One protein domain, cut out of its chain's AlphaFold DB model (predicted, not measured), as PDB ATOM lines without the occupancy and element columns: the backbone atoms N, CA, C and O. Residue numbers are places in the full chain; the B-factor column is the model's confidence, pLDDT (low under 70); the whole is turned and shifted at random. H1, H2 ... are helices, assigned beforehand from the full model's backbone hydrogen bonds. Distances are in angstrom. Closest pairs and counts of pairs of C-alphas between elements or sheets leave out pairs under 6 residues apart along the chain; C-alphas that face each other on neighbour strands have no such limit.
ATOM      1  N   ILE A   2     187.712 268.561 204.163       69.75
ATOM      2  CA  ILE A   2     187.497 268.523 205.618       69.75
ATOM      3  C   ILE A   2     187.139 269.892 206.228       69.75
ATOM      4  O   ILE A   2     186.180 269.999 206.984       69.75
ATOM      5  N   GLN A   3     187.856 270.961 205.862       73.88
ATOM      6  CA  GLN A   3     187.591 272.307 206.389       73.88
ATOM      7  C   GLN A   3     186.189 272.826 206.025       73.88
ATOM      8  O   GLN A   3     185.516 273.395 206.877       73.88
ATOM      9  N   ALA A   4     185.717 272.589 204.796       76.12
ATOM     10  CA  ALA A   4     184.381 273.004 204.365       76.12
ATOM     11  C   ALA A   4     183.286 272.276 205.161       76.12
ATOM     12  O   ALA A   4     182.353 272.910 205.647       76.12
ATOM     13  N   LEU A   5     183.448 270.966 205.377       74.69
ATOM     14  CA  LEU A   5     182.557 270.168 206.225       74.69
ATOM     15  C   LEU A   5     182.523 270.682 207.670       74.69
ATOM     16  O   LEU A   5     181.444 270.816 208.241       74.69
ATOM     17  N   ILE A   6     183.676 271.033 208.245       77.12
ATOM     18  CA  ILE A   6     183.749 271.598 209.600       77.12
ATOM     19  C   ILE A   6     182.979 272.922 209.685       77.12
ATOM     20  O   ILE A   6     182.199 273.104 210.619       77.12
ATOM     21  N   TYR A   7     183.143 273.824 208.712       83.94
ATOM     22  CA  TYR A   7     182.403 275.091 208.694       83.94
ATOM     23  C   TYR A   7     180.894 274.885 208.543       83.94
ATOM     24  O   TYR A   7     180.116 275.558 209.219       83.94
ATOM     25  N   ILE A   8     180.474 273.926 207.714       82.75
ATOM     26  CA  ILE A   8     179.064 273.561 207.546       82.75
ATOM     27  C   ILE A   8     178.486 273.021 208.865       82.75
ATOM     28  O   ILE A   8     177.450 273.500 209.328       82.75
ATOM     29  N   ILE A   9     179.178 272.081 209.516       82.06
ATOM     30  CA  ILE A   9     178.763 271.506 210.806       82.06
ATOM     31  C   ILE A   9     178.691 272.594 211.888       82.06
ATOM     32  O   ILE A   9     177.702 272.677 212.619       82.06
ATOM     33  N   ALA A  10     179.696 273.469 211.964       85.19
ATOM     34  CA  ALA A  10     179.701 274.600 212.889       85.19
ATOM     35  C   ALA A  10     178.516 275.548 212.635       85.19
ATOM     36  O   ALA A  10     177.835 275.953 213.579       85.19
ATOM     37  N   GLY A  11     178.215 275.839 211.365       87.50
ATOM     38  CA  GLY A  11     177.043 276.617 210.963       87.50
ATOM     39  C   GLY A  11     175.730 275.988 211.437       87.50
ATOM     40  O   GLY A  11     174.881 276.685 211.999       87.50
ATOM     41  N   TYR A  12     175.581 274.666 211.305       86.75
ATOM     42  CA  TYR A  12     174.403 273.955 211.808       86.75
ATOM     43  C   TYR A  12     174.283 273.986 213.329       86.75
ATOM     44  O   TYR A  12     173.173 274.153 213.843       86.75
ATOM     45  N   PHE A  13     175.391 273.890 214.065       86.62
ATOM     46  CA  PHE A  13     175.350 274.033 215.517       86.62
ATOM     47  C   PHE A  13     174.904 275.428 215.942       86.62
ATOM     48  O   PHE A  13     174.012 275.534 216.789       86.62
ATOM     49  N   LEU A  14     175.456 276.478 215.330       87.81
ATOM     50  CA  LEU A  14     175.053 277.859 215.602       87.81
ATOM     51  C   LEU A  14     173.566 278.068 215.298       87.81
ATOM     52  O   LEU A  14     172.830 278.591 216.138       87.81
ATOM     53  N   PHE A  15     173.101 277.585 214.144       89.81
ATOM     54  CA  PHE A  15     171.690 277.633 213.773       89.81
ATOM     55  C   PHE A  15     170.804 276.896 214.787       89.81
ATOM     56  O   PHE A  15     169.784 277.433 215.223       89.81
ATOM     57  N   GLY A  16     171.208 275.700 215.221       85.94
ATOM     58  CA  GLY A  16     170.488 274.924 216.230       85.94
ATOM     59  C   GLY A  16     170.387 275.642 217.579       85.94
ATOM     60  O   GLY A  16     169.311 275.677 218.180       85.94
ATOM     61  N   GLY A  17     171.470 276.288 218.019       86.44
ATOM     62  CA  GLY A  17     171.486 277.090 219.243       86.44
ATOM     63  C   GLY A  17     170.539 278.291 219.158       86.44
ATOM     64  O   GLY A  17     169.712 278.499 220.050       86.44
ATOM     65  N   LEU A  18     170.584 279.035 218.046       88.75
ATOM     66  CA  LEU A  18     169.669 280.154 217.786       88.75
ATOM     67  C   LEU A  18     168.209 279.695 217.739       88.75
ATOM     68  O   LEU A  18     167.337 280.324 218.346       88.75
ATOM     69  N   ALA A  19     167.937 278.570 217.076       86.69
ATOM     70  CA  ALA A  19     166.602 277.998 217.009       86.69
ATOM     71  C   ALA A  19     166.069 277.671 218.410       86.69
ATOM     72  O   ALA A  19     164.946 278.048 218.740       86.69
ATOM     73  N   ILE A  20     166.876 277.064 219.281       86.19
ATOM     74  CA  ILE A  20     166.465 276.752 220.659       86.19
ATOM     75  C   ILE A  20     166.190 278.012 221.469       86.19
ATOM     76  O   ILE A  20     165.205 278.047 222.210       86.19
ATOM     77  N   VAL A  21     166.991 279.068 221.306       87.19
ATOM     78  CA  VAL A  21     166.718 280.368 221.937       87.19
ATOM     79  C   VAL A  21     165.347 280.899 221.501       87.19
ATOM     80  O   VAL A  21     164.549 281.302 222.352       87.19
ATOM     81  N   ILE A  22     165.024 280.834 220.205       85.88
ATOM     82  CA  ILE A  22     163.721 281.261 219.668       85.88
ATOM     83  C   ILE A  22     162.577 280.407 220.240       85.88
ATOM     84  O   ILE A  22     161.555 280.949 220.669       85.88
ATOM     85  N   ILE A  23     162.741 279.082 220.301       83.06
ATOM     86  CA  ILE A  23     161.723 278.161 220.842       83.06
ATOM     87  C   ILE A  23     161.554 278.383 222.358       83.06
ATOM     88  O   ILE A  23     160.448 278.257 222.897       83.06
ATOM     89  N   ASN A  24     162.622 278.724 223.081       84.00
ATOM     90  CA  ASN A  24     162.580 278.992 224.519       84.00
ATOM     91  C   ASN A  24     161.850 280.292 224.850       84.00
ATOM     92  O   ASN A  24     161.098 280.309 225.819       84.00
ATOM     93  N   ARG A  25     161.963 281.328 224.009       80.81
ATOM     94  CA  ARG A  25     161.204 282.581 224.176       80.81
ATOM     95  C   ARG A  25     159.683 282.393 224.117       80.81
ATOM     96  O   ARG A  25     158.955 283.228 224.634       80.81
ATOM     97  N   ARG A  26     159.195 281.310 223.499       71.00
ATOM     98  CA  ARG A  26     157.758 281.031 223.315       71.00
ATOM     99  C   ARG A  26     157.140 280.105 224.372       71.00
ATOM    100  O   ARG A  26     155.940 279.875 224.320       71.00
ATOM    101  N   ASN A  27     157.925 279.528 225.289       68.38
ATOM    102  CA  ASN A  27     157.482 278.425 226.155       68.38
ATOM    103  C   ASN A  27     157.952 278.573 227.614       68.38
ATOM    104  O   ASN A  27     158.910 279.280 227.902       68.38
ATOM    105  N   LYS A  28     157.303 277.848 228.538       70.06
ATOM    106  CA  LYS A  28     157.609 277.863 229.984       70.06
ATOM    107  C   LYS A  28     159.086 277.532 230.282       70.06
ATOM    108  O   LYS A  28     159.662 276.630 229.668       70.06
ATOM    109  N   ALA A  29     159.660 278.192 231.295       62.34
ATOM    110  CA  ALA A  29     161.076 278.084 231.674       62.34
ATOM    111  C   ALA A  29     161.535 276.654 232.035       62.34
ATOM    112  O   ALA A  29     162.643 276.259 231.683       62.34
ATOM    113  N   TYR A  30     160.677 275.830 232.652       59.41
ATOM    114  CA  TYR A  30     161.021 274.440 233.001       59.41
ATOM    115  C   TYR A  30     161.318 273.575 231.762       59.41
ATOM    116  O   TYR A  30     162.293 272.826 231.732       59.41
ATOM    117  N   ALA A  31     160.548 273.751 230.685       72.38
ATOM    118  CA  ALA A  31     160.786 273.054 229.422       72.38
ATOM    119  C   ALA A  31     162.040 273.568 228.691       72.38
ATOM    120  O   ALA A  31     162.539 272.905 227.786       72.38
ATOM    121  N   ALA A  32     162.538 274.767 229.020       78.25
ATOM    122  CA  ALA A  32     163.739 275.321 228.397       78.25
ATOM    123  C   ALA A  32     165.009 274.579 228.836       78.25
ATOM    124  O   ALA A  32     165.868 274.302 228.000       78.25
ATOM    125  N   ARG A  33     165.104 274.196 230.118       80.50
ATOM    126  CA  ARG A  33     166.251 273.440 230.642       80.50
ATOM    127  C   ARG A  33     166.385 272.071 229.969       80.50
ATOM    128  O   ARG A  33     167.473 271.736 229.522       80.50
ATOM    129  N   ASP A  34     165.286 271.325 229.830       81.12
ATOM    130  CA  ASP A  34     165.281 270.018 229.147       81.12
ATOM    131  C   ASP A  34     165.747 270.126 227.683       81.12
ATOM    132  O   ASP A  34     166.573 269.340 227.220       81.12
ATOM    133  N   ARG A  35     165.295 271.165 226.965       82.94
ATOM    134  CA  ARG A  35     165.711 271.433 225.577       82.94
ATOM    135  C   ARG A  35     167.205 271.740 225.461       82.94
ATOM    136  O   ARG A  35     167.861 271.203 224.574       82.94
ATOM    137  N   TRP A  36     167.745 272.553 226.369       85.44
ATOM    138  CA  TRP A  36     169.182 272.833 226.411       85.44
ATOM    139  C   TRP A  36     170.008 271.590 226.726       85.44
ATOM    140  O   TRP A  36     171.015 271.360 226.065       85.44
ATOM    141  N   VAL A  37     169.571 270.760 227.679       86.81
ATOM    142  CA  VAL A  37     170.257 269.499 228.004       86.81
ATOM    143  C   VAL A  37     170.288 268.574 226.785       86.81
ATOM    144  O   VAL A  37     171.356 268.077 226.434       86.81
ATOM    145  N   LYS A  38     169.154 268.401 226.091       85.12
ATOM    146  CA  LYS A  38     169.076 267.607 224.852       85.12
ATOM    147  C   LYS A  38     170.028 268.130 223.774       85.12
ATOM    148  O   LYS A  38     170.714 267.337 223.138       85.12
ATOM    149  N   TYR A  39     170.107 269.448 223.600       88.19
ATOM    150  CA  TYR A  39     170.992 270.068 222.612       88.19
ATOM    151  C   TYR A  39     172.474 269.958 222.955       88.19
ATOM    152  O   TYR A  39     173.261 269.610 222.084       88.19
ATOM    153  N   ILE A  40     172.862 270.200 224.209       89.00
ATOM    154  CA  ILE A  40     174.260 270.060 224.644       89.00
ATOM    155  C   ILE A  40     174.701 268.602 224.509       89.00
ATOM    156  O   ILE A  40     175.785 268.335 223.998       89.00
ATOM    157  N   PHE A  41     173.848 267.656 224.913       89.25
ATOM    158  CA  PHE A  41     174.116 266.232 224.734       89.25
ATOM    159  C   PHE A  41     174.287 265.878 223.253       89.25
ATOM    160  O   PHE A  41     175.236 265.195 222.883       89.25
ATOM    161  N   TYR A  42     173.404 266.390 222.398       88.06
ATOM    162  CA  TYR A  42     173.495 266.195 220.958       88.06
ATOM    163  C   TYR A  42     174.791 266.777 220.371       88.06
ATOM    164  O   TYR A  42     175.493 266.091 219.631       88.06
ATOM    165  N   LEU A  43     175.159 268.003 220.754       89.62
ATOM    166  CA  LEU A  43     176.402 268.651 220.334       89.62
ATOM    167  C   LEU A  43     177.625 267.833 220.760       89.62
ATOM    168  O   LEU A  43     178.546 267.654 219.961       89.62
ATOM    169  N   LEU A  44     177.615 267.288 221.977       91.75
ATOM    170  CA  LEU A  44     178.664 266.402 222.474       91.75
ATOM    171  C   LEU A  44     178.758 265.124 221.634       91.75
ATOM    172  O   LEU A  44     179.850 264.781 221.190       91.75
ATOM    173  N   VAL A  45     177.635 264.450 221.365       90.50
ATOM    174  CA  VAL A  45     177.605 263.220 220.552       90.50
ATOM    175  C   VAL A  45     178.163 263.469 219.152       90.50
ATOM    176  O   VAL A  45     179.023 262.716 218.693       90.50
ATOM    177  N   VAL A  46     177.721 264.538 218.486       89.81
ATOM    178  CA  VAL A  46     178.211 264.888 217.146       89.81
ATOM    179  C   VAL A  46     179.701 265.227 217.187       89.81
ATOM    180  O   VAL A  46     180.458 264.704 216.375       89.81
ATOM    181  N   SER A  47     180.145 266.029 218.159       89.38
ATOM    182  CA  SER A  47     181.556 266.425 218.286       89.38
ATOM    183  C   SER A  47     182.471 265.223 218.529       89.38
ATOM    184  O   SER A  47     183.499 265.095 217.870       89.38
ATOM    185  N   VAL A  48     182.076 264.310 219.423       91.62
ATOM    186  CA  VAL A  48     182.811 263.062 219.685       91.62
ATOM    187  C   VAL A  48     182.842 262.184 218.437       91.62
ATOM    188  O   VAL A  48     183.901 261.680 218.083       91.62
ATOM    189  N   THR A  49     181.718 262.042 217.731       91.06
ATOM    190  CA  THR A  49     181.657 261.207 216.520       91.06
ATOM    191  C   THR A  49     182.559 261.760 215.421       91.06
ATOM    192  O   THR A  49     183.348 261.020 214.843       91.06
ATOM    193  N   VAL A  50     182.501 263.070 215.174       88.94
ATOM    194  CA  VAL A  50     183.353 263.753 214.193       88.94
ATOM    195  C   VAL A  50     184.832 263.634 214.576       88.94
ATOM    196  O   VAL A  50     185.652 263.301 213.725       88.94
ATOM    197  N   ALA A  51     185.181 263.809 215.855       89.94
ATOM    198  CA  ALA A  51     186.543 263.589 216.336       89.94
ATOM    199  C   ALA A  51     187.000 262.136 216.114       89.94
ATOM    200  O   ALA A  51     188.090 261.905 215.596       89.94
ATOM    201  N   CYS A  52     186.157 261.148 216.429       91.12
ATOM    202  CA  CYS A  52     186.459 259.741 216.174       91.12
ATOM    203  C   CYS A  52     186.673 259.445 214.685       91.12
ATOM    204  O   CYS A  52     187.524 258.620 214.363       91.12
ATOM    205  N   ILE A  53     185.954 260.115 213.780       89.75
ATOM    206  CA  ILE A  53     186.178 259.983 212.334       89.75
ATOM    207  C   ILE A  53     187.553 260.546 211.947       89.75
ATOM    208  O   ILE A  53     188.300 259.872 211.242       89.75
ATOM    209  N   PHE A  54     187.932 261.721 212.462       87.88
ATOM    210  CA  PHE A  54     189.237 262.332 212.171       87.88
ATOM    211  C   PHE A  54     190.427 261.521 212.676       87.88
ATOM    212  O   PHE A  54     191.434 261.418 211.982       87.88
ATOM    213  N   TYR A  55     190.311 260.934 213.864       89.31
ATOM    214  CA  TYR A  55     191.376 260.118 214.449       89.31
ATOM    215  C   TYR A  55     191.328 258.645 214.009       89.31
ATOM    216  O   TYR A  55     192.109 257.840 214.510       89.31
ATOM    217  N   GLY A  56     190.402 258.259 213.119       87.56
ATOM    218  CA  GLY A  56     190.233 256.862 212.694       87.56
ATOM    219  C   GLY A  56     189.747 255.921 213.807       87.56
ATOM    220  O   GLY A  56     189.839 254.704 213.684       87.56
ATOM    221  N   ASP A 109     186.204 255.304 203.587       85.62
ATOM    222  CA  ASP A 109     187.116 256.421 203.752       85.62
ATOM    223  C   ASP A 109     186.534 257.497 204.686       85.62
ATOM    224  O   ASP A 109     185.325 257.586 204.922       85.62
ATOM    225  N   THR A 110     187.415 258.342 205.225       84.75
ATOM    226  CA  THR A 110     187.051 259.424 206.151       84.75
ATOM    227  C   THR A 110     185.982 260.347 205.567       84.75
ATOM    228  O   THR A 110     185.079 260.769 206.290       84.75
ATOM    229  N   ASP A 111     186.039 260.635 204.268       81.62
ATOM    230  CA  ASP A 111     185.121 261.568 203.623       81.62
ATOM    231  C   ASP A 111     183.733 260.953 203.411       81.62
ATOM    232  O   ASP A 111     182.721 261.595 203.713       81.62
ATOM    233  N   GLY A 112     183.673 259.681 203.001       81.56
ATOM    234  CA  GLY A 112     182.435 258.901 202.959       81.56
ATOM    235  C   GLY A 112     181.743 258.815 204.323       81.56
ATOM    236  O   GLY A 112     180.531 259.040 204.427       81.56
ATOM    237  N   LEU A 113     182.513 258.575 205.390       86.38
ATOM    238  CA  LEU A 113     181.997 258.574 206.761       86.38
ATOM    239  C   LEU A 113     181.480 259.961 207.163       86.38
ATOM    240  O   LEU A 113     180.335 260.086 207.603       86.38
ATOM    241  N   LEU A 114     182.264 261.025 206.964       85.00
ATOM    242  CA  LEU A 114     181.827 262.387 207.286       85.00
ATOM    243  C   LEU A 114     180.540 262.763 206.547       85.00
ATOM    244  O   LEU A 114     179.650 263.356 207.158       85.00
ATOM    245  N   PHE A 115     180.400 262.383 205.275       83.38
ATOM    246  CA  PHE A 115     179.182 262.620 204.504       83.38
ATOM    247  C   PHE A 115     177.964 261.930 205.135       83.38
ATOM    248  O   PHE A 115     176.980 262.597 205.464       83.38
ATOM    249  N   VAL A 116     178.032 260.612 205.356       86.12
ATOM    250  CA  VAL A 116     176.907 259.826 205.894       86.12
ATOM    251  C   VAL A 116     176.477 260.351 207.264       86.12
ATOM    252  O   VAL A 116     175.293 260.616 207.479       86.12
ATOM    253  N   TYR A 117     177.433 260.553 208.172       88.06
ATOM    254  CA  TYR A 117     177.131 261.029 209.521       88.06
ATOM    255  C   TYR A 117     176.614 262.472 209.517       88.06
ATOM    256  O   TYR A 117     175.669 262.768 210.246       88.06
ATOM    257  N   THR A 118     177.132 263.353 208.652       87.25
ATOM    258  CA  THR A 118     176.607 264.725 208.507       87.25
ATOM    259  C   THR A 118     175.145 264.716 208.075       87.25
ATOM    260  O   THR A 118     174.333 265.423 208.669       87.25
ATOM    261  N   ILE A 119     174.775 263.884 207.096       88.44
ATOM    262  CA  ILE A 119     173.380 263.754 206.651       88.44
ATOM    263  C   ILE A 119     172.475 263.263 207.787       88.44
ATOM    264  O   ILE A 119     171.405 263.834 208.001       88.44
ATOM    265  N   VAL A 120     172.904 262.246 208.542       89.00
ATOM    266  CA  VAL A 120     172.137 261.723 209.686       89.00
ATOM    267  C   VAL A 120     171.958 262.796 210.762       89.00
ATOM    268  O   VAL A 120     170.848 263.002 211.253       89.00
ATOM    269  N   PHE A 121     173.021 263.534 211.087       89.88
ATOM    270  CA  PHE A 121     172.962 264.604 212.076       89.88
ATOM    271  C   PHE A 121     172.039 265.740 211.635       89.88
ATOM    272  O   PHE A 121     171.122 266.116 212.368       89.88
ATOM    273  N   VAL A 122     172.199 266.234 210.409       89.00
ATOM    274  CA  VAL A 122     171.315 267.268 209.864       89.00
ATOM    275  C   VAL A 122     169.861 266.803 209.879       89.00
ATOM    276  O   VAL A 122     168.996 267.559 210.325       89.00
ATOM    277  N   PHE A 123     169.575 265.569 209.454       90.00
ATOM    278  CA  PHE A 123     168.213 265.045 209.469       90.00
ATOM    279  C   PHE A 123     167.596 265.110 210.867       90.00
ATOM    280  O   PHE A 123     166.529 265.701 211.041       90.00
ATOM    281  N   ASP A 124     168.273 264.540 211.866       85.38
ATOM    282  CA  ASP A 124     167.745 264.449 213.226       85.38
ATOM    283  C   ASP A 124     167.609 265.829 213.884       85.38
ATOM    284  O   ASP A 124     166.568 266.133 214.482       85.38
ATOM    285  N   GLY A 125     168.614 266.695 213.720       86.62
ATOM    286  CA  GLY A 125     168.611 268.046 214.276       86.62
ATOM    287  C   GLY A 125     167.498 268.911 213.683       86.62
ATOM    288  O   GLY A 125     166.690 269.491 214.417       86.62
ATOM    289  N   PHE A 126     167.386 268.957 212.352       87.81
ATOM    290  CA  PHE A 126     166.344 269.747 211.698       87.81
ATOM    291  C   PHE A 126     164.958 269.149 211.887       87.81
ATOM    292  O   PHE A 126     164.005 269.916 212.051       87.81
ATOM    293  N   ALA A 127     164.818 267.821 211.942       85.94
ATOM    294  CA  ALA A 127     163.530 267.205 212.229       85.94
ATOM    295  C   ALA A 127     163.019 267.564 213.628       85.94
ATOM    296  O   ALA A 127     161.823 267.818 213.810       85.94
ATOM    297  N   GLN A 128     163.920 267.654 214.609       83.00
ATOM    298  CA  GLN A 128     163.582 268.107 215.953       83.00
ATOM    299  C   GLN A 128     163.224 269.601 215.978       83.00
ATOM    300  O   GLN A 128     162.177 269.972 216.513       83.00
ATOM    301  N   ILE A 129     164.058 270.458 215.384       85.38
ATOM    302  CA  ILE A 129     163.876 271.920 215.402       85.38
ATOM    303  C   ILE A 129     162.592 272.327 214.675       85.38
ATOM    304  O   ILE A 129     161.744 273.024 215.239       85.38
ATOM    305  N   THR A 130     162.410 271.869 213.435       84.88
ATOM    306  CA  THR A 130     161.212 272.185 212.641       84.88
ATOM    307  C   THR A 130     159.963 271.579 213.272       84.88
ATOM    308  O   THR A 130     158.906 272.215 213.292       84.88
ATOM    309  N   GLY A 131     160.092 270.406 213.897       81.94
ATOM    310  CA  GLY A 131     159.005 269.784 214.630       81.94
ATOM    311  C   GLY A 131     158.556 270.585 215.853       81.94
ATOM    312  O   GLY A 131     157.355 270.669 216.099       81.94
ATOM    313  N   GLN A 132     159.479 271.224 216.574       78.38
ATOM    314  CA  GLN A 132     159.166 272.080 217.725       78.38
ATOM    315  C   GLN A 132     158.672 273.480 217.326       78.38
ATOM    316  O   GLN A 132     157.870 274.072 218.049       78.38
ATOM    317  N   LEU A 133     159.130 274.016 216.190       78.75
ATOM    318  CA  LEU A 133     158.739 275.344 215.700       78.75
ATOM    319  C   LEU A 133     157.378 275.351 214.992       78.75
ATOM    320  O   LEU A 133     156.594 276.284 215.174       78.75
ATOM    321  N   LEU A 134     157.113 274.334 214.166       77.25
ATOM    322  CA  LEU A 134     155.985 274.298 213.223       77.25
ATOM    323  C   LEU A 134     155.012 273.140 213.487       77.25
ATOM    324  O   LEU A 134     153.914 273.104 212.927       77.25
ATOM    325  N   GLY A 135     155.398 272.168 214.313       64.56
ATOM    326  CA  GLY A 135     154.652 270.932 214.500       64.56
ATOM    327  C   GLY A 135     153.349 271.110 215.268       64.56
ATOM    328  O   GLY A 135     153.307 270.956 216.483       64.56
ATOM    329  N   ARG A 136     152.255 271.356 214.542       60.97
ATOM    330  CA  ARG A 136     150.885 271.290 215.086       60.97
ATOM    331  C   ARG A 136     150.268 269.891 214.966       60.97
ATOM    332  O   ARG A 136     149.488 269.492 215.822       60.97
ATOM    333  N   LYS A 137     150.635 269.126 213.925       58.41
ATOM    334  CA  LYS A 137     150.083 267.792 213.616       58.41
ATOM    335  C   LYS A 137     151.112 266.688 213.893       58.41
ATOM    336  O   LYS A 137     152.150 266.613 213.228       58.41
ATOM    337  N   LYS A 138     150.826 265.842 214.886       64.31
ATOM    338  CA  LYS A 138     151.639 264.669 215.257       64.31
ATOM    339  C   LYS A 138     151.378 263.528 214.271       64.31
ATOM    340  O   LYS A 138     150.226 263.300 213.916       64.31
ATOM    341  N   ILE A 139     152.428 262.831 213.832       57.00
ATOM    342  CA  ILE A 139     152.287 261.704 212.886       57.00
ATOM    343  C   ILE A 139     151.835 260.451 213.631       57.00
ATOM    344  O   ILE A 139     150.934 259.751 213.187       57.00
ATOM    345  N   PHE A 140     152.422 260.211 214.804       54.12
ATOM    346  CA  PHE A 140     152.076 259.082 215.656       54.12
ATOM    347  C   PHE A 140     151.826 259.556 217.089       54.12
ATOM    348  O   PHE A 140     152.723 259.457 217.927       54.12
ATOM    349  N   PRO A 141     150.627 260.076 217.405       53.19
ATOM    350  CA  PRO A 141     150.337 260.629 218.728       53.19
ATOM    351  C   PRO A 141     150.500 259.602 219.861       53.19
ATOM    352  O   PRO A 141     150.860 259.990 220.967       53.19
ATOM    353  N   VAL A 142     150.289 258.313 219.569       47.09
ATOM    354  CA  VAL A 142     150.414 257.201 220.529       47.09
ATOM    355  C   VAL A 142     151.831 256.606 220.561       47.09
ATOM    356  O   VAL A 142     152.283 256.165 221.611       47.09
ATOM    357  N   ILE A 143     152.554 256.603 219.432       50.84
ATOM    358  CA  ILE A 143     153.840 255.892 219.291       50.84
ATOM    359  C   ILE A 143     155.020 256.835 219.571       50.84
ATOM    360  O   ILE A 143     155.940 256.468 220.288       50.84
ATOM    361  N   SER A 144     155.006 258.076 219.072       47.53
ATOM    362  CA  SER A 144     156.068 259.058 219.326       47.53
ATOM    363  C   SER A 144     155.475 260.466 219.458       47.53
ATOM    364  O   SER A 144     155.306 261.169 218.457       47.53
ATOM    365  N   PRO A 145     155.152 260.911 220.688       50.44
ATOM    366  CA  PRO A 145     154.446 262.172 220.916       50.44
ATOM    367  C   PRO A 145     155.250 263.419 220.510       50.44
ATOM    368  O   PRO A 145     154.659 264.498 220.416       50.44
ATOM    369  N   GLU A 146     156.556 263.271 220.257       56.28
ATOM    370  CA  GLU A 146     157.475 264.334 219.830       56.28
ATOM    371  C   GLU A 146     157.636 264.435 218.294       56.28
ATOM    372  O   GLU A 146     158.086 265.469 217.801       56.28
ATOM    373  N   LYS A 147     157.252 263.412 217.507       63.41
ATOM    374  CA  LYS A 147     157.423 263.412 216.037       63.41
ATOM    375  C   LYS A 147     156.216 264.044 215.330       63.41
ATOM    376  O   LYS A 147     155.087 263.541 215.378       63.41
ATOM    377  N   THR A 148     156.458 265.140 214.615       78.50
ATOM    378  CA  THR A 148     155.436 265.892 213.868       78.50
ATOM    379  C   THR A 148     155.684 265.834 212.364       78.50
ATOM    380  O   THR A 148     156.817 265.643 211.924       78.50
ATOM    381  N   LEU A 149     154.622 265.994 211.563       78.62
ATOM    382  CA  LEU A 149     154.726 265.945 210.097       78.62
ATOM    383  C   LEU A 149     155.649 267.046 209.568       78.62
ATOM    384  O   LEU A 149     156.488 266.792 208.711       78.62
ATOM    385  N   ALA A 150     155.542 268.237 210.159       83.00
ATOM    386  CA  ALA A 150     156.427 269.357 209.868       83.00
ATOM    387  C   ALA A 150     157.894 269.028 210.182       83.00
ATOM    388  O   ALA A 150     158.764 269.377 209.393       83.00
ATOM    389  N   GLY A 151     158.150 268.307 211.282       83.25
ATOM    390  CA  GLY A 151     159.478 267.812 211.639       83.25
ATOM    391  C   GLY A 151     160.079 266.929 210.551       83.25
ATOM    392  O   GLY A 151     161.179 267.162 210.068       83.25
ATOM    393  N   VAL A 152     159.327 265.930 210.104       84.00
ATOM    394  CA  VAL A 152     159.812 264.984 209.090       84.00
ATOM    395  C   VAL A 152     160.094 265.680 207.767       84.00
ATOM    396  O   VAL A 152     161.183 265.526 207.223       84.00
ATOM    397  N   ILE A 153     159.147 266.484 207.279       86.69
ATOM    398  CA  ILE A 153     159.315 267.240 206.033       86.69
ATOM    399  C   ILE A 153     160.519 268.181 206.147       86.69
ATOM    400  O   ILE A 153     161.353 268.212 205.247       86.69
ATOM    401  N   GLY A 154     160.650 268.890 207.272       85.75
ATOM    402  CA  GLY A 154     161.790 269.759 207.544       85.75
ATOM    403  C   GLY A 154     163.121 269.010 207.516       85.75
ATOM    404  O   GLY A 154     164.058 269.476 206.876       85.75
ATOM    405  N   GLY A 155     163.191 267.824 208.125       87.62
ATOM    406  CA  GLY A 155     164.367 266.952 208.069       87.62
ATOM    407  C   GLY A 155     164.746 266.568 206.635       87.62
ATOM    408  O   GLY A 155     165.890 266.782 206.238       87.62
ATOM    409  N   TYR A 156     163.788 266.080 205.836       89.50
ATOM    410  CA  TYR A 156     164.023 265.699 204.433       89.50
ATOM    411  C   TYR A 156     164.483 266.876 203.568       89.50
ATOM    412  O   TYR A 156     165.448 266.747 202.817       89.50
ATOM    413  N   VAL A 157     163.830 268.033 203.688       91.00
ATOM    414  CA  VAL A 157     164.224 269.240 202.945       91.00
ATOM    415  C   VAL A 157     165.646 269.657 203.322       91.00
ATOM    416  O   VAL A 157     166.458 269.947 202.446       91.00
ATOM    417  N   SER A 158     165.977 269.617 204.613       89.44
ATOM    418  CA  SER A 158     167.290 270.036 205.112       89.44
ATOM    419  C   SER A 158     168.412 269.141 204.597       89.44
ATOM    420  O   SER A 158     169.441 269.651 204.158       89.44
ATOM    421  N   VAL A 159     168.222 267.817 204.583       90.50
ATOM    422  CA  VAL A 159     169.249 266.905 204.055       90.50
ATOM    423  C   VAL A 159     169.408 266.992 202.547       90.50
ATOM    424  O   VAL A 159     170.528 266.857 202.073       90.50
ATOM    425  N   VAL A 160     168.338 267.261 201.791       90.00
ATOM    426  CA  VAL A 160     168.443 267.485 200.340       90.00
ATOM    427  C   VAL A 160     169.242 268.755 200.054       90.00
ATOM    428  O   VAL A 160     170.135 268.737 199.218       90.00
ATOM    429  N   ILE A 161     168.987 269.845 200.782       89.56
ATOM    430  CA  ILE A 161     169.780 271.077 200.643       89.56
ATOM    431  C   ILE A 161     171.241 270.815 201.025       89.56
ATOM    432  O   ILE A 161     172.151 271.198 200.299       89.56
ATOM    433  N   THR A 162     171.469 270.124 202.142       88.00
ATOM    434  CA  THR A 162     172.822 269.801 202.625       88.00
ATOM    435  C   THR A 162     173.577 268.931 201.636       88.00
ATOM    436  O   THR A 162     174.755 269.159 201.394       88.00
ATOM    437  N   SER A 163     172.912 267.943 201.043       87.12
ATOM    438  CA  SER A 163     173.547 267.055 200.084       87.12
ATOM    439  C   SER A 163     173.966 267.838 198.834       87.12
ATOM    440  O   SER A 163     175.118 267.733 198.423       87.12
ATOM    441  N   LEU A 164     173.114 268.726 198.312       86.31
ATOM    442  CA  LEU A 164     173.478 269.617 197.205       86.31
ATOM    443  C   LEU A 164     174.670 270.531 197.547       86.31
ATOM    444  O   LEU A 164     175.559 270.692 196.720       86.31
ATOM    445  N   LEU A 165     174.750 271.058 198.774       84.12
ATOM    446  CA  LEU A 165     175.913 271.837 199.236       84.12
ATOM    447  C   LEU A 165     177.204 271.007 199.325       84.12
ATOM    448  O   LEU A 165     178.301 271.553 199.249       84.12
ATOM    449  N   LEU A 166     177.079 269.690 199.494       80.62
ATOM    450  CA  LEU A 166     178.190 268.741 199.528       80.62
ATOM    451  C   LEU A 166     178.442 268.081 198.159       80.62
ATOM    452  O   LEU A 166     179.276 267.180 198.058       80.62
ATOM    453  N   GLN A 167     177.752 268.498 197.092       81.56
ATOM    454  CA  GLN A 167     177.892 267.890 195.768       81.56
ATOM    455  C   GLN A 167     179.332 267.989 195.255       81.56
ATOM    456  O   GLN A 167     179.925 266.965 194.909       81.56
ATOM    457  N   ASP A 168     179.907 269.193 195.293       71.06
ATOM    458  CA  ASP A 168     181.273 269.473 194.827       71.06
ATOM    459  C   ASP A 168     182.338 268.693 195.613       71.06
ATOM    460  O   ASP A 168     183.456 268.495 195.144       71.06
ATOM    461  N   ILE A 169     181.981 268.219 196.809       68.81
ATOM    462  CA  ILE A 169     182.844 267.448 197.705       68.81
ATOM    463  C   ILE A 169     182.835 265.956 197.351       68.81
ATOM    464  O   ILE A 169     183.853 265.287 197.475       68.81
ATOM    465  N   THR A 170     181.699 265.420 196.907       69.25
ATOM    466  CA  THR A 170     181.567 263.976 196.641       69.25
ATOM    467  C   THR A 170     181.920 263.583 195.209       69.25
ATOM    468  O   THR A 170     182.136 262.402 194.946       69.25
ATOM    469  N   GLY A 171     181.912 264.536 194.268       71.50
ATOM    470  CA  GLY A 171     182.123 264.268 192.840       71.50
ATOM    471  C   GLY A 171     181.069 263.344 192.210       71.50
ATOM    472  O   GLY A 171     181.226 262.908 191.072       71.50
ATOM    473  N   LEU A 172     179.996 263.020 192.940       77.62
ATOM    474  CA  LEU A 172     178.928 262.141 192.481       77.62
ATOM    475  C   LEU A 172     177.880 262.928 191.684       77.62
ATOM    476  O   LEU A 172     177.598 264.090 191.994       77.62
ATOM    477  N   PRO A 173     177.220 262.291 190.701       84.12
ATOM    478  CA  PRO A 173     176.083 262.901 190.029       84.12
ATOM    479  C   PRO A 173     174.948 263.167 191.029       84.12
ATOM    480  O   PRO A 173     174.652 262.332 191.892       84.12
ATOM    481  N   VAL A 174     174.265 264.305 190.860       83.00
ATOM    482  CA  VAL A 174     173.177 264.778 191.741       83.00
ATOM    483  C   VAL A 174     172.143 263.687 192.020       83.00
ATOM    484  O   VAL A 174     171.710 263.515 193.155       83.00
ATOM    485  N   SER A 175     171.780 262.901 191.001       82.62
ATOM    486  CA  SER A 175     170.795 261.822 191.125       82.62
ATOM    487  C   SER A 175     171.194 260.764 192.156       82.62
ATOM    488  O   SER A 175     170.386 260.388 193.005       82.62
ATOM    489  N   HIS A 176     172.451 260.317 192.131       82.81
ATOM    490  CA  HIS A 176     172.958 259.308 193.062       82.81
ATOM    491  C   HIS A 176     173.058 259.870 194.475       82.81
ATOM    492  O   HIS A 176     172.786 259.171 195.451       82.81
ATOM    493  N   LEU A 177     173.424 261.144 194.582       83.88
ATOM    494  CA  LEU A 177     173.583 261.828 195.851       83.88
ATOM    495  C   LEU A 177     172.238 262.048 196.559       83.88
ATOM    496  O   LEU A 177     172.094 261.720 197.741       83.88
ATOM    497  N   VAL A 178     171.225 262.513 195.823       84.50
ATOM    498  CA  VAL A 178     169.851 262.650 196.325       84.50
ATOM    499  C   VAL A 178     169.291 261.283 196.720       84.50
ATOM    500  O   VAL A 178     168.743 261.149 197.813       84.50
ATOM    501  N   MET A 179     169.496 260.247 195.899       86.19
ATOM    502  CA  MET A 179     169.032 258.894 196.216       86.19
ATOM    503  C   MET A 179     169.670 258.355 197.505       86.19
ATOM    504  O   MET A 179     168.949 257.920 198.404       86.19
ATOM    505  N   LYS A 180     171.003 258.445 197.643       84.00
ATOM    506  CA  LYS A 180     171.714 258.050 198.874       84.00
ATOM    507  C   LYS A 180     171.175 258.799 200.093       84.00
ATOM    508  O   LYS A 180     170.896 258.187 201.119       84.00
ATOM    509  N   THR A 181     170.973 260.107 199.965       86.06
ATOM    510  CA  THR A 181     170.470 260.963 201.047       86.06
ATOM    511  C   THR A 181     169.059 260.568 201.485       86.06
ATOM    512  O   THR A 181     168.785 260.482 202.681       86.06
ATOM    513  N   LEU A 182     168.165 260.270 200.538       87.81
ATOM    514  CA  LEU A 182     166.799 259.826 200.833       87.81
ATOM    515  C   LEU A 182     166.775 258.453 201.521       87.81
ATOM    516  O   LEU A 182     166.006 258.245 202.462       87.81
ATOM    517  N   VAL A 183     167.647 257.529 201.109       87.31
ATOM    518  CA  VAL A 183     167.793 256.218 201.765       87.31
ATOM    519  C   VAL A 183     168.309 256.382 203.199       87.31
ATOM    520  O   VAL A 183     167.763 255.788 204.126       87.31
ATOM    521  N   LEU A 184     169.302 257.244 203.419       84.94
ATOM    522  CA  LEU A 184     169.817 257.524 204.764       84.94
ATOM    523  C   LEU A 184     168.767 258.192 205.661       84.94
ATOM    524  O   LEU A 184     168.589 257.788 206.809       84.94
ATOM    525  N   ALA A 185     168.025 259.166 205.135       84.62
ATOM    526  CA  ALA A 185     166.965 259.851 205.872       84.62
ATOM    527  C   ALA A 185     165.812 258.906 206.249       84.62
ATOM    528  O   ALA A 185     165.302 258.953 207.370       84.62
ATOM    529  N   THR A 186     165.428 257.999 205.346       84.31
ATOM    530  CA  THR A 186     164.413 256.978 205.648       84.31
ATOM    531  C   THR A 186     164.919 255.985 206.695       84.31
ATOM    532  O   THR A 186     164.175 255.680 207.629       84.31
ATOM    533  N   ALA A 187     166.180 255.543 206.623       81.81
ATOM    534  CA  ALA A 187     166.801 254.680 207.633       81.81
ATOM    535  C   ALA A 187     166.892 255.347 209.023       81.81
ATOM    536  O   ALA A 187     166.571 254.731 210.041       81.81
ATOM    537  N   ALA A 188     167.261 256.629 209.084       78.50
ATOM    538  CA  ALA A 188     167.261 257.396 210.332       78.50
ATOM    539  C   ALA A 188     165.841 257.504 210.920       78.50
ATOM    540  O   ALA A 188     165.609 257.327 212.122       78.50
ATOM    541  N   MET A 189     164.849 257.723 210.054       78.25
ATOM    542  CA  MET A 189     163.450 257.809 210.452       78.25
ATOM    543  C   MET A 189     162.898 256.479 210.990       78.25
ATOM    544  O   MET A 189     162.188 256.484 212.001       78.25
ATOM    545  N   THR A 190     163.225 255.343 210.364       75.38
ATOM    546  CA  THR A 190     162.767 254.017 210.819       75.38
ATOM    547  C   THR A 190     163.364 253.646 212.172       75.38
ATOM    548  O   THR A 190     162.622 253.199 213.051       75.38
ATOM    549  N   GLY A 191     164.655 253.920 212.394       63.72
ATOM    550  CA  GLY A 191     165.301 253.726 213.697       63.72
ATOM    551  C   GLY A 191     164.592 254.489 214.823       63.72
ATOM    552  O   GLY A 191     164.326 253.939 215.896       63.72
ATOM    553  N   ALA A 192     164.180 255.732 214.559       61.97
ATOM    554  CA  ALA A 192     163.449 256.547 215.527       61.97
ATOM    555  C   ALA A 192     162.028 256.023 215.828       61.97
ATOM    556  O   ALA A 192     161.543 256.164 216.954       61.97
ATOM    557  N   CYS A 193     161.364 255.398 214.852       58.53
ATOM    558  CA  CYS A 193     160.029 254.814 215.016       58.53
ATOM    559  C   CYS A 193     160.029 253.455 215.744       58.53
ATOM    560  O   CYS A 193     158.975 253.028 216.213       58.53
ATOM    561  N   TRP A 194     161.178 252.778 215.873       52.28
ATOM    562  CA  TRP A 194     161.264 251.439 216.476       52.28
ATOM    563  C   TRP A 194     161.238 251.440 218.017       52.28
ATOM    564  O   TRP A 194     160.616 250.579 218.641       52.28
ATOM    565  N   ARG A 195     161.873 252.437 218.655       48.03
ATOM    566  CA  ARG A 195     161.990 252.574 220.129       48.03
ATOM    567  C   ARG A 195     160.677 252.440 220.931       48.03
ATOM    568  O   ARG A 195     160.738 251.936 222.052       48.03
ATOM    569  N   PRO A 196     159.512 252.896 220.445       50.94
ATOM    570  CA  PRO A 196     158.262 252.804 221.198       50.94
ATOM    571  C   PRO A 196     157.516 251.474 221.028       50.94
ATOM    572  O   PRO A 196     156.789 251.089 221.939       50.94
ATOM    573  N   TYR A 197     157.718 250.729 219.933       42.84
ATOM    574  CA  TYR A 197     157.096 249.405 219.751       42.84
ATOM    575  C   TYR A 197     157.596 248.386 220.783       42.84
ATOM    576  O   TYR A 197     156.842 247.523 221.234       42.84
ATOM    577  N   THR A 198     158.849 248.517 221.221       46.19
ATOM    578  CA  THR A 198     159.430 247.653 222.257       46.19
ATOM    579  C   THR A 198     158.960 248.017 223.668       46.19
ATOM    580  O   THR A 198     158.857 247.132 224.514       46.19
TER     581      THR A 198
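This is residues 2 to 56 and 109 to 198 of the 209 residues of an uncharacterized protein of Bacteroidetes bacterium 47-18 (UniProt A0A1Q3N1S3). The hairpin of H1 and H2 covers one side of H3, which runs through the middle, while H4 and H6 pack on its other side, H6 crossing it steeply. H1, H2 and H3 make an up-and-down bundle, each running against the one before; tiny H5 and link residues 135 to 148 lie at opposite ends. The printed part has 145 residues with six named helices, H1 to H6 in chain order, and no named strand: all helix. It is compact, with radius of gyration of the C-alphas 15.6 A, spanning 45 by 27 by 25 A.

H2, residues 29 to 54, touches H1, residues 2 to 25, opposite ways at a shallow 7 degrees; their closest C-alphas, Asn 24 and Ala 32, are 5.5 A apart. The hub H3, residues 110 to 134, touches H2 at C-alphas Ile 53 and Thr 110, the closest, 6.3 A. H4, residues 149 to 165, forms a hairpin with H3, closest C-alphas Gly 131 and Gly 151, 3.6 A. H6, residues 174 to 198, touches H3 at a steep 61 degrees, closest C-alphas Phe 123 and Ala 185, 6.4 A. H5, residues 167 to 170, is near H3. H1 and H6 are apart. H1, H3 and H4 have every O i to N i+4 pair within hydrogen-bond range, H2 20 of 22, H6 17 of 21; H5 is too short for one.

H2 is 37.7 A long, H6 37.6 A, H3 35.2 A and H1 35.1 A. H1 begins at C-alpha 2 (187.497, 268.523, 205.618); H6 ends at C-alpha 198 (159.430, 247.653, 222.257).

Residues 57 to 108 are cut out, a 9.5 A gap between C-alphas 56 and 109. The H3 to H4 link is long. Low-confidence residues include 135 to 147 and 191 to 198.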